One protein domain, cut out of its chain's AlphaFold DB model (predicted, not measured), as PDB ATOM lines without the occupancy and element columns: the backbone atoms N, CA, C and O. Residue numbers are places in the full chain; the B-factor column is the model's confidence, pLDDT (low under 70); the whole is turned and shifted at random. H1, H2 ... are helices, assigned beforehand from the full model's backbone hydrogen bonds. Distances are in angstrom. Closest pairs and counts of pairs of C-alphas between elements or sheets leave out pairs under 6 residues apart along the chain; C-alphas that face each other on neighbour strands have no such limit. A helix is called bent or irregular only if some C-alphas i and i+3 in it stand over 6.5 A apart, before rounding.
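Overview. This is residues 213 to 295 of the 348 residues of the protein "Hypothetical protein" of Vitrella brassicaformis (UniProt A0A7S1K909). One long helix, H4, runs out of a small, compact head in which H3 packs on H1, on H2 and on the beginning of H4, and H1 also packs on H4; residues 272 to 295 of H4 stick out as a free arm beyond this head. The printed part has 83 residues with four named helices, H1, H2, H3 and H4 along the chain, and no named strand; the class is all helix. The whole is extended, with a radius of gyration of the C-alphas of 19.1 A and spans of 67 by 21 by 17 A.

Along the chain. H4, residues 261 to 295, is 51.3 A long, from C-alpha 261 at (109.985, 124.104, 115.294) to C-alpha 295 at (123.164, 170.429, 132.840). H1, residues 213 to 229, begins at C-alpha 213 at (107.254, 140.931, 110.692) and is 25.0 A long. H3, residues 248 to 257, is 14.4 A long, and H2, residues 231 to 240, is 15.6 A long; H2 is neither bent nor irregular, but only just: C-alphas 232 and 235 are 6.4 A apart.

Arrangement. The four helices form an up and down bundle, each running against the one before it. H3 is the hub. With residues 261 to 264 alone H4 touches H3, opposite ways at a tilt of 38 degrees, only just steep; the closest C-alphas, of Ala 255 and Trp 261, are 5.3 A apart. H1 touches H4 at Gly 215 and Ile 267, closest C-alphas 5.9 A, at a shallow tilt of 18 degrees, opposite ways. H2 touches H3, closest C-alphas Val 237 and Met 254, 5.9 A. H2 and H4 are apart. Every O i to N i+4 pair is within hydrogen-bond range in H1, H3 and H4; H2 has 3 of 6.

Size, cuts and confidence. The C-alphas of Asn 232 and Ala 295, the two farthest apart, are 66.9 A apart. The printed part has no cut and no long link. No printed residue is under 70 in pLDDT.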
ATOM      1  N   GLU A 213     107.565 140.992 112.131       96.50
ATOM      2  CA  GLU A 213     107.254 140.931 110.692       96.50
ATOM      3  C   GLU A 213     108.357 140.212 109.907       96.50
ATOM      4  O   GLU A 213     108.082 139.294 109.133       96.50
ATOM      5  N   GLN A 214     109.614 140.547 110.200       97.06
ATOM      6  CA  GLN A 214     110.782 139.924 109.583       97.06
ATOM      7  C   GLN A 214     110.864 138.421 109.880       97.06
ATOM      8  O   GLN A 214     111.026 137.628 108.956       97.06
ATOM      9  N   GLY A 215     110.651 138.001 111.132       97.50
ATOM     10  CA  GLY A 215     110.682 136.578 111.482       97.50
ATOM     11  C   GLY A 215     109.521 135.778 110.885       97.50
ATOM     12  O   GLY A 215     109.678 134.596 110.591       97.50
ATOM     13  N   ARG A 216     108.363 136.405 110.613       97.38
ATOM     14  CA  ARG A 216     107.291 135.758 109.829       97.38
ATOM     15  C   ARG A 216     107.733 135.499 108.390       97.38
ATOM     16  O   ARG A 216     107.401 134.445 107.852       97.38
ATOM     17  N   ALA A 217     108.415 136.455 107.760       97.75
ATOM     18  CA  ALA A 217     108.922 136.296 106.399       97.75
ATOM     19  C   ALA A 217     110.010 135.211 106.331       97.75
ATOM     20  O   ALA A 217     109.941 134.338 105.468       97.75
ATOM     21  N   GLU A 218     110.938 135.207 107.292       98.06
ATOM     22  CA  GLU A 218     111.996 134.196 107.430       98.06
ATOM     23  C   GLU A 218     111.407 132.789 107.617       98.06
ATOM     24  O   GLU A 218     111.724 131.875 106.856       98.06
ATOM     25  N   LEU A 219     110.450 132.619 108.538       98.00
ATOM     26  CA  LEU A 219     109.800 131.325 108.761       98.00
ATOM     27  C   LEU A 219     109.009 130.848 107.531       98.00
ATOM     28  O   LEU A 219     109.028 129.664 107.196       98.00
ATOM     29  N   LYS A 220     108.338 131.762 106.814       97.69
ATOM     30  CA  LYS A 220     107.664 131.440 105.543       97.69
ATOM     31  C   LYS A 220     108.650 130.937 104.491       97.69
ATOM     32  O   LYS A 220     108.311 129.993 103.777       97.69
ATOM     33  N   ALA A 221     109.829 131.550 104.386       98.12
ATOM     34  CA  ALA A 221     110.865 131.125 103.452       98.12
ATOM     35  C   ALA A 221     111.359 129.708 103.782       98.12
ATOM     36  O   ALA A 221     111.311 128.841 102.914       98.12
ATOM     37  N   LEU A 222     111.679 129.433 105.053       98.06
ATOM     38  CA  LEU A 222     112.117 128.105 105.506       98.06
ATOM     39  C   LEU A 222     111.076 127.012 105.229       98.06
ATOM     40  O   LEU A 222     111.407 125.946 104.706       98.06
ATOM     41  N   ILE A 223     109.801 127.286 105.525       97.62
ATOM     42  CA  ILE A 223     108.710 126.351 105.221       97.62
ATOM     43  C   ILE A 223     108.591 126.156 103.705       97.62
ATOM     44  O   ILE A 223     108.481 125.023 103.241       97.62
ATOM     45  N   SER A 224     108.633 127.235 102.918       97.25
ATOM     46  CA  SER A 224     108.581 127.155 101.453       97.25
ATOM     47  C   SER A 224     109.702 126.278 100.895       97.25
ATOM     48  O   SER A 224     109.439 125.433 100.038       97.25
ATOM     49  N   ASP A 225     110.927 126.438 101.385       97.69
ATOM     50  CA  ASP A 225     112.075 125.660 100.926       97.69
ATOM     51  C   ASP A 225     111.941 124.183 101.307       97.69
ATOM     52  O   ASP A 225     112.088 123.315 100.444       97.69
ATOM     53  N   LYS A 226     111.504 123.870 102.536       97.00
ATOM     54  CA  LYS A 226     111.196 122.483 102.925       97.00
ATOM     55  C   LYS A 226     110.102 121.849 102.072       97.00
ATOM     56  O   LYS A 226     110.215 120.678 101.713       97.00
ATOM     57  N   LEU A 227     109.066 122.601 101.705       95.75
ATOM     58  CA  LEU A 227     108.000 122.112 100.827       95.75
ATOM     59  C   LEU A 227     108.470 121.859  99.388       95.75
ATOM     60  O   LEU A 227     107.878 121.028  98.696       95.75
ATOM     61  N   ARG A 228     109.510 122.563  98.924       96.75
ATOM     62  CA  ARG A 228     110.138 122.310  97.618       96.75
ATOM     63  C   ARG A 228     110.951 121.018  97.643       96.75
ATOM     64  O   ARG A 228     110.863 120.243  96.694       96.75
ATOM     65  N   THR A 229     111.686 120.765  98.726       96.62
ATOM     66  CA  THR A 229     112.503 119.552  98.884       96.62
ATOM     67  C   THR A 229     111.652 118.305  99.152       96.62
ATOM     68  O   THR A 229     111.900 117.249  98.577       96.62
ATOM     69  N   CYS A 230     110.622 118.412  99.995       94.81
ATOM     70  CA  CYS A 230     109.826 117.276 100.460       94.81
ATOM     71  C   CYS A 230     108.379 117.362  99.948       94.81
ATOM     72  O   CYS A 230     107.493 117.886 100.624       94.81
ATOM     73  N   LYS A 231     108.111 116.782  98.770       93.38
ATOM     74  CA  LYS A 231     106.774 116.798  98.137       93.38
ATOM     75  C   LYS A 231     105.673 116.193  99.021       93.38
ATOM     76  O   LYS A 231     104.548 116.684  98.994       93.38
ATOM     77  N   ASN A 232     106.008 115.199  99.847       93.25
ATOM     78  CA  ASN A 232     105.068 114.529 100.757       93.25
ATOM     79  C   ASN A 232     104.507 115.466 101.842       93.25
ATOM     80  O   ASN A 232     103.387 115.275 102.302       93.25
ATOM     81  N   LEU A 233     105.252 116.509 102.225       93.44
ATOM     82  CA  LEU A 233     104.791 117.483 103.219       93.44
ATOM     83  C   LEU A 233     103.786 118.481 102.630       93.44
ATOM     84  O   LEU A 233     103.023 119.096 103.370       93.44
ATOM     85  N   LYS A 234     103.752 118.640 101.300       92.88
ATOM     86  CA  LYS A 234     102.943 119.660 100.624       92.88
ATOM     87  C   LYS A 234     101.442 119.435 100.781       92.88
ATOM     88  O   LYS A 234     100.715 120.410 100.951       92.88
ATOM     89  N   SER A 235     100.982 118.184 100.747       92.38
ATOM     90  CA  SER A 235      99.573 117.841 100.978       92.38
ATOM     91  C   SER A 235      99.171 118.092 102.433       92.38
ATOM     92  O   SER A 235      98.188 118.788 102.680       92.38
ATOM     93  N   SER A 236      99.977 117.609 103.384       92.25
ATOM     94  CA  SER A 236      99.745 117.786 104.823       92.25
ATOM     95  C   SER A 236      99.686 119.268 105.205       92.25
ATOM     96  O   SER A 236      98.700 119.742 105.763       92.25
ATOM     97  N   VAL A 237     100.680 120.050 104.787       92.69
ATOM     98  CA  VAL A 237     100.743 121.490 105.064       92.69
ATOM     99  C   VAL A 237      99.648 122.275 104.334       92.69
ATOM    100  O   VAL A 237      99.096 123.227 104.888       92.69
ATOM    101  N   GLY A 238      99.297 121.868 103.111       89.38
ATOM    102  CA  GLY A 238      98.221 122.483 102.335       89.38
ATOM    103  C   GLY A 238      96.848 122.374 103.002       89.38
ATOM    104  O   GLY A 238      96.021 123.261 102.799       89.38
ATOM    105  N   SER A 239      96.626 121.346 103.830       89.94
ATOM    106  CA  SER A 239      95.382 121.183 104.594       89.94
ATOM    107  C   SER A 239      95.208 122.220 105.711       89.94
ATOM    108  O   SER A 239      94.082 122.525 106.096       89.94
ATOM    109  N   ILE A 240      96.307 122.801 106.205       88.75
ATOM    110  CA  ILE A 240      96.287 123.757 107.318       88.75
ATOM    111  C   ILE A 240      95.922 125.153 106.811       88.75
ATOM    112  O   ILE A 240      94.986 125.779 107.307       88.75
ATOM    113  N   ALA A 241      96.705 125.678 105.861       88.81
ATOM    114  CA  ALA A 241      96.513 127.009 105.293       88.81
ATOM    115  C   ALA A 241      97.360 127.228 104.031       88.81
ATOM    116  O   ALA A 241      98.409 126.617 103.821       88.81
ATOM    117  N   ARG A 242      96.970 128.219 103.219       92.50
ATOM    118  CA  ARG A 242      97.839 128.750 102.157       92.50
ATOM    119  C   ARG A 242      98.952 129.595 102.781       92.50
ATOM    120  O   ARG A 242      98.669 130.619 103.399       92.50
ATOM    121  N   LEU A 243     100.214 129.238 102.522       90.38
ATOM    122  CA  LEU A 243     101.411 129.880 103.097       90.38
ATOM    123  C   LEU A 243     101.416 131.423 103.003       90.38
ATOM    124  O   LEU A 243     101.838 132.107 103.936       90.38
ATOM    125  N   LYS A 244     100.911 131.992 101.897       92.00
ATOM    126  CA  LYS A 244     100.858 133.453 101.691       92.00
ATOM    127  C   LYS A 244      99.986 134.160 102.735       92.00
ATOM    128  O   LYS A 244     100.421 135.170 103.286       92.00
ATOM    129  N   CYS A 245      98.827 133.589 103.062       93.81
ATOM    130  CA  CYS A 245      97.824 134.187 103.950       93.81
ATOM    131  C   CYS A 245      97.839 133.596 105.369       93.81
ATOM    132  O   CYS A 245      96.969 133.920 106.171       93.81
ATOM    133  N   ALA A 246      98.802 132.723 105.677       95.25
ATOM    134  CA  ALA A 246      98.867 132.049 106.966       95.25
ATOM    135  C   ALA A 246      99.104 133.045 108.118       95.25
ATOM    136  O   ALA A 246     100.005 133.892 108.061       95.25
ATOM    137  N   THR A 247      98.298 132.918 109.172       95.75
ATOM    138  CA  THR A 247      98.468 133.627 110.450       95.75
ATOM    139  C   THR A 247      99.655 133.053 111.240       95.75
ATOM    140  O   THR A 247     100.136 131.967 110.916       95.75
ATOM    141  N   ILE A 248     100.147 133.737 112.290       95.88
ATOM    142  CA  ILE A 248     101.236 133.182 113.134       95.88
ATOM    143  C   ILE A 248     100.873 131.784 113.661       95.88
ATOM    144  O   ILE A 248     101.675 130.878 113.456       95.88
ATOM    145  N   PRO A 249      99.700 131.553 114.284       95.81
ATOM    146  CA  PRO A 249      99.380 130.226 114.810       95.81
ATOM    147  C   PRO A 249      99.363 129.141 113.726       95.81
ATOM    148  O   PRO A 249      99.776 128.011 113.964       95.81
ATOM    149  N   GLN A 250      98.922 129.479 112.508       96.06
ATOM    150  CA  GLN A 250      98.976 128.562 111.364       96.06
ATOM    151  C   GLN A 250     100.419 128.287 110.921       96.06
ATOM    152  O   GLN A 250     100.765 127.133 110.697       96.06
ATOM    153  N   LEU A 251     101.274 129.313 110.854       96.62
ATOM    154  CA  LEU A 251     102.699 129.164 110.538       96.62
ATOM    155  C   LEU A 251     103.431 128.279 111.545       96.62
ATOM    156  O   LEU A 251     104.234 127.447 111.138       96.62
ATOM    157  N   LEU A 252     103.137 128.429 112.836       96.94
ATOM    158  CA  LEU A 252     103.735 127.606 113.885       96.94
ATOM    159  C   LEU A 252     103.312 126.136 113.752       96.94
ATOM    160  O   LEU A 252     104.174 125.265 113.771       96.94
ATOM    161  N   ARG A 253     102.024 125.853 113.503       96.12
ATOM    162  CA  ARG A 253     101.553 124.481 113.215       96.12
ATOM    163  C   ARG A 253     102.240 123.884 111.989       96.12
ATOM    164  O   ARG A 253     102.681 122.739 112.017       96.12
ATOM    165  N   MET A 254     102.379 124.671 110.924       97.00
ATOM    166  CA  MET A 254     103.094 124.249 109.718       97.00
ATOM    167  C   MET A 254     104.575 123.968 110.001       97.00
ATOM    168  O   MET A 254     105.096 122.967 109.522       97.00
ATOM    169  N   ALA A 255     105.240 124.798 110.807       97.12
ATOM    170  CA  ALA A 255     106.630 124.587 111.203       97.12
ATOM    171  C   ALA A 255     106.809 123.273 111.977       97.12
ATOM    172  O   ALA A 255     107.741 122.530 111.686       97.12
ATOM    173  N   VAL A 256     105.888 122.937 112.886       96.44
ATOM    174  CA  VAL A 256     105.898 121.659 113.621       96.44
ATOM    175  C   VAL A 256     105.776 120.474 112.663       96.44
ATOM    176  O   VAL A 256     106.609 119.574 112.703       96.44
ATOM    177  N   HIS A 257     104.812 120.505 111.736       95.44
ATOM    178  CA  HIS A 257     104.669 119.455 110.718       95.44
ATOM    179  C   HIS A 257     105.882 119.344 109.783       95.44
ATOM    180  O   HIS A 257     106.181 118.257 109.292       95.44
ATOM    181  N   CYS A 258     106.586 120.450 109.531       96.25
ATOM    182  CA  CYS A 258     107.808 120.467 108.730       96.25
ATOM    183  C   CYS A 258     109.081 120.111 109.515       96.25
ATOM    184  O   CYS A 258     110.147 120.053 108.901       96.25
ATOM    185  N   GLY A 259     109.003 119.900 110.835       95.75
ATOM    186  CA  GLY A 259     110.175 119.689 111.689       95.75
ATOM    187  C   GLY A 259     111.070 120.927 111.832       95.75
ATOM    188  O   GLY A 259     112.256 120.783 112.089       95.75
ATOM    189  N   LEU A 260     110.509 122.126 111.642       97.25
ATOM    190  CA  LEU A 260     111.184 123.433 111.712       97.25
ATOM    191  C   LEU A 260     110.862 124.198 113.010       97.25
ATOM    192  O   LEU A 260     110.876 125.431 113.059       97.25
ATOM    193  N   TRP A 261     110.437 123.480 114.051       96.06
ATOM    194  CA  TRP A 261     109.985 124.104 115.294       96.06
ATOM    195  C   TRP A 261     111.129 124.804 116.037       96.06
ATOM    196  O   TRP A 261     110.959 125.931 116.501       96.06
ATOM    197  N   ASN A 262     112.307 124.184 116.087       95.38
ATOM    198  CA  ASN A 262     113.475 124.751 116.764       95.38
ATOM    199  C   ASN A 262     113.930 126.057 116.094       95.38
ATOM    200  O   ASN A 262     114.260 127.029 116.767       95.38
ATOM    201  N   GLU A 263     113.867 126.116 114.765       97.31
ATOM    202  CA  GLU A 263     114.155 127.306 113.975       97.31
ATOM    203  C   GLU A 263     113.144 128.419 114.268       97.31
ATOM    204  O   GLU A 263     113.531 129.574 114.447       97.31
ATOM    205  N   ALA A 264     111.854 128.089 114.389       97.25
ATOM    206  CA  ALA A 264     110.831 129.062 114.771       97.25
ATOM    207  C   ALA A 264     111.088 129.649 116.172       97.25
ATOM    208  O   ALA A 264     110.954 130.862 116.365       97.25
ATOM    209  N   VAL A 265     111.502 128.816 117.136       96.44
ATOM    210  CA  VAL A 265     111.894 129.259 118.486       96.44
ATOM    211  C   VAL A 265     113.113 130.178 118.425       96.44
ATOM    212  O   VAL A 265     113.053 131.283 118.966       96.44
ATOM    213  N   ALA A 266     114.159 129.800 117.689       96.62
ATOM    214  CA  ALA A 266     115.367 130.610 117.529       96.62
ATOM    215  C   ALA A 266     115.084 131.990 116.902       96.62
ATOM    216  O   ALA A 266     115.624 133.008 117.349       96.62
ATOM    217  N   ILE A 267     114.197 132.057 115.901       97.62
ATOM    218  CA  ILE A 267     113.748 133.323 115.295       97.62
ATOM    219  C   ILE A 267     113.031 134.195 116.339       97.62
ATOM    220  O   ILE A 267     113.295 135.396 116.438       97.62
ATOM    221  N   SER A 268     112.151 133.597 117.144       97.00
ATOM    222  CA  SER A 268     111.439 134.282 118.232       97.00
ATOM    223  C   SER A 268     112.401 134.842 119.286       97.00
ATOM    224  O   SER A 268     112.297 136.008 119.671       97.00
ATOM    225  N   GLU A 269     113.384 134.052 119.718       96.62
ATOM    226  CA  GLU A 269     114.389 134.491 120.689       96.62
ATOM    227  C   GLU A 269     115.227 135.652 120.151       96.62
ATOM    228  O   GLU A 269     115.457 136.640 120.858       96.62
ATOM    229  N   ARG A 270     115.636 135.583 118.877       97.44
ATOM    230  CA  ARG A 270     116.349 136.676 118.203       97.44
ATOM    231  C   ARG A 270     115.507 137.952 118.184       97.44
ATOM    232  O   ARG A 270     116.022 139.023 118.510       97.44
ATOM    233  N   PHE A 271     114.218 137.842 117.865       97.25
ATOM    234  CA  PHE A 271     113.293 138.975 117.878       97.25
ATOM    235  C   PHE A 271     113.151 139.593 119.277       97.25
ATOM    236  O   PHE A 271     113.207 140.817 119.426       97.25
ATOM    237  N   LEU A 272     113.016 138.769 120.320       96.50
ATOM    238  CA  LEU A 272     112.918 139.243 121.702       96.50
ATOM    239  C   LEU A 272     114.183 139.983 122.150       96.50
ATOM    240  O   LEU A 272     114.068 141.073 122.713       96.50
ATOM    241  N   ARG A 273     115.375 139.458 121.836       97.00
ATOM    242  CA  ARG A 273     116.655 140.129 122.130       97.00
ATOM    243  C   ARG A 273     116.763 141.479 121.423       97.00
ATOM    244  O   ARG A 273     117.090 142.481 122.050       97.00
ATOM    245  N   GLN A 274     116.421 141.541 120.135       97.06
ATOM    246  CA  GLN A 274     116.419 142.802 119.385       97.06
ATOM    247  C   GLN A 274     115.444 143.824 119.983       97.06
ATOM    248  O   GLN A 274     115.777 145.004 120.114       97.06
ATOM    249  N   LYS A 275     114.250 143.378 120.388       96.62
ATOM    250  CA  LYS A 275     113.252 144.233 121.033       96.62
ATOM    251  C   LYS A 275     113.753 144.781 122.371       96.62
ATOM    252  O   LYS A 275     113.568 145.969 122.629       96.62
ATOM    253  N   GLN A 276     114.388 143.950 123.198       97.19
ATOM    254  CA  GLN A 276     114.976 144.365 124.477       97.19
ATOM    255  C   GLN A 276     116.099 145.388 124.272       97.19
ATOM    256  O   GLN A 276     116.050 146.462 124.869       97.19
ATOM    257  N   ASN A 277     117.030 145.121 123.351       97.81
ATOM    258  CA  ASN A 277     118.126 146.039 123.030       97.81
ATOM    259  C   ASN A 277     117.600 147.399 122.551       97.81
ATOM    260  O   ASN A 277     118.044 148.444 123.022       97.81
ATOM    261  N   LYS A 278     116.591 147.403 121.671       97.44
ATOM    262  CA  LYS A 278     115.953 148.638 121.196       97.44
ATOM    263  C   LYS A 278     115.272 149.408 122.331       97.44
ATOM    264  O   LYS A 278     115.357 150.630 122.383       97.44
ATOM    265  N   GLN A 279     114.595 148.715 123.248       97.69
ATOM    266  CA  GLN A 279     113.978 149.356 124.413       97.69
ATOM    267  C   GLN A 279     115.019 149.959 125.359       97.69
ATOM    268  O   GLN A 279     114.801 151.056 125.869       97.69
ATOM    269  N   GLN A 280     116.144 149.278 125.571       97.88
ATOM    270  CA  GLN A 280     117.239 149.794 126.385       97.88
ATOM    271  C   GLN A 280     117.853 151.054 125.767       97.88
ATOM    272  O   GLN A 280     117.949 152.070 126.449       97.88
ATOM    273  N   GLN A 281     118.141 151.041 124.463       97.94
ATOM    274  CA  GLN A 281     118.647 152.217 123.746       97.94
ATOM    275  C   GLN A 281     117.701 153.420 123.860       97.94
ATOM    276  O   GLN A 281     118.139 154.541 124.109       97.94
ATOM    277  N   LEU A 282     116.387 153.206 123.723       97.88
ATOM    278  CA  LEU A 282     115.399 154.278 123.884       97.88
ATOM    279  C   LEU A 282     115.382 154.845 125.310       97.88
ATOM    280  O   LEU A 282     115.221 156.054 125.485       97.88
ATOM    281  N   ARG A 283     115.569 153.999 126.330       97.69
ATOM    282  CA  ARG A 283     115.678 154.441 127.729       97.69
ATOM    283  C   ARG A 283     116.951 155.248 127.967       97.69
ATOM    284  O   ARG A 283     116.877 156.311 128.573       97.69
ATOM    285  N   GLU A 284     118.088 154.793 127.450       97.94
ATOM    286  CA  GLU A 284     119.371 155.495 127.564       97.94
ATOM    287  C   GLU A 284     119.326 156.864 126.876       97.94
ATOM    288  O   GLU A 284     119.725 157.864 127.471       97.94
ATOM    289  N   MET A 285     118.748 156.950 125.672       97.81
ATOM    290  CA  MET A 285     118.544 158.226 124.978       97.81
ATOM    291  C   MET A 285     117.600 159.163 125.744       97.81
ATOM    292  O   MET A 285     117.851 160.368 125.820       97.81
ATOM    293  N   ALA A 286     116.529 158.630 126.340       97.25
ATOM    294  CA  ALA A 286     115.606 159.423 127.147       97.25
ATOM    295  C   ALA A 286     116.288 159.987 128.407       97.25
ATOM    296  O   ALA A 286     116.116 161.166 128.724       97.25
ATOM    297  N   GLU A 287     117.103 159.187 129.097       97.00
ATOM    298  CA  GLU A 287     117.871 159.628 130.267       97.00
ATOM    299  C   GLU A 287     118.988 160.613 129.894       97.00
ATOM    300  O   GLU A 287     119.162 161.635 130.563       97.00
ATOM    301  N   ALA A 288     119.694 160.384 128.786       96.25
ATOM    302  CA  ALA A 288     120.685 161.323 128.264       96.25
ATOM    303  C   ALA A 288     120.051 162.685 127.923       96.25
ATOM    304  O   ALA A 288     120.587 163.737 128.280       96.25
ATOM    305  N   SER A 289     118.862 162.674 127.311       95.50
ATOM    306  CA  SER A 289     118.097 163.889 127.014       95.50
ATOM    307  C   SER A 289     117.682 164.640 128.289       95.50
ATOM    308  O   SER A 289     117.831 165.863 128.368       95.50
ATOM    309  N   LYS A 290     117.255 163.927 129.342       95.31
ATOM    310  CA  LYS A 290     116.959 164.530 130.657       95.31
ATOM    311  C   LYS A 290     118.198 165.154 131.304       95.31
ATOM    312  O   LYS A 290     118.108 166.263 131.831       95.31
ATOM    313  N   ARG A 291     119.356 164.484 131.247       93.81
ATOM    314  CA  ARG A 291     120.624 165.018 131.780       93.81
ATOM    315  C   ARG A 291     121.038 166.303 131.071       93.81
ATOM    316  O   ARG A 291     121.410 167.258 131.745       93.81
ATOM    317  N   LYS A 292     120.878 166.376 129.745       92.81
ATOM    318  CA  LYS A 292     121.177 167.592 128.971       92.81
ATOM    319  C   LYS A 292     120.316 168.785 129.404       92.81
ATOM    320  O   LYS A 292     120.830 169.894 129.504       92.81
ATOM    321  N   ARG A 293     119.039 168.559 129.739       89.56
ATOM    322  CA  ARG A 293     118.154 169.614 130.272       89.56
ATOM    323  C   ARG A 293     118.562 170.096 131.665       89.56
ATOM    324  O   ARG A 293     118.417 171.275 131.949       89.56
ATOM    325  N   ARG A 294     119.080 169.210 132.521       88.50
ATOM    326  CA  ARG A 294     119.563 169.589 133.862       88.50
ATOM    327  C   ARG A 294     120.912 170.302 133.812       88.50
ATOM    328  O   ARG A 294     121.076 171.313 134.478       88.50
ATOM    329  N   ALA A 295     121.841 169.820 132.989       85.38
ATOM    330  CA  ALA A 295     123.164 170.429 132.840       85.38
ATOM    331  C   ALA A 295     123.123 171.774 132.088       85.38
ATOM    332  O   ALA A 295     123.910 172.662 132.386       85.38
TER     333      ALA A 295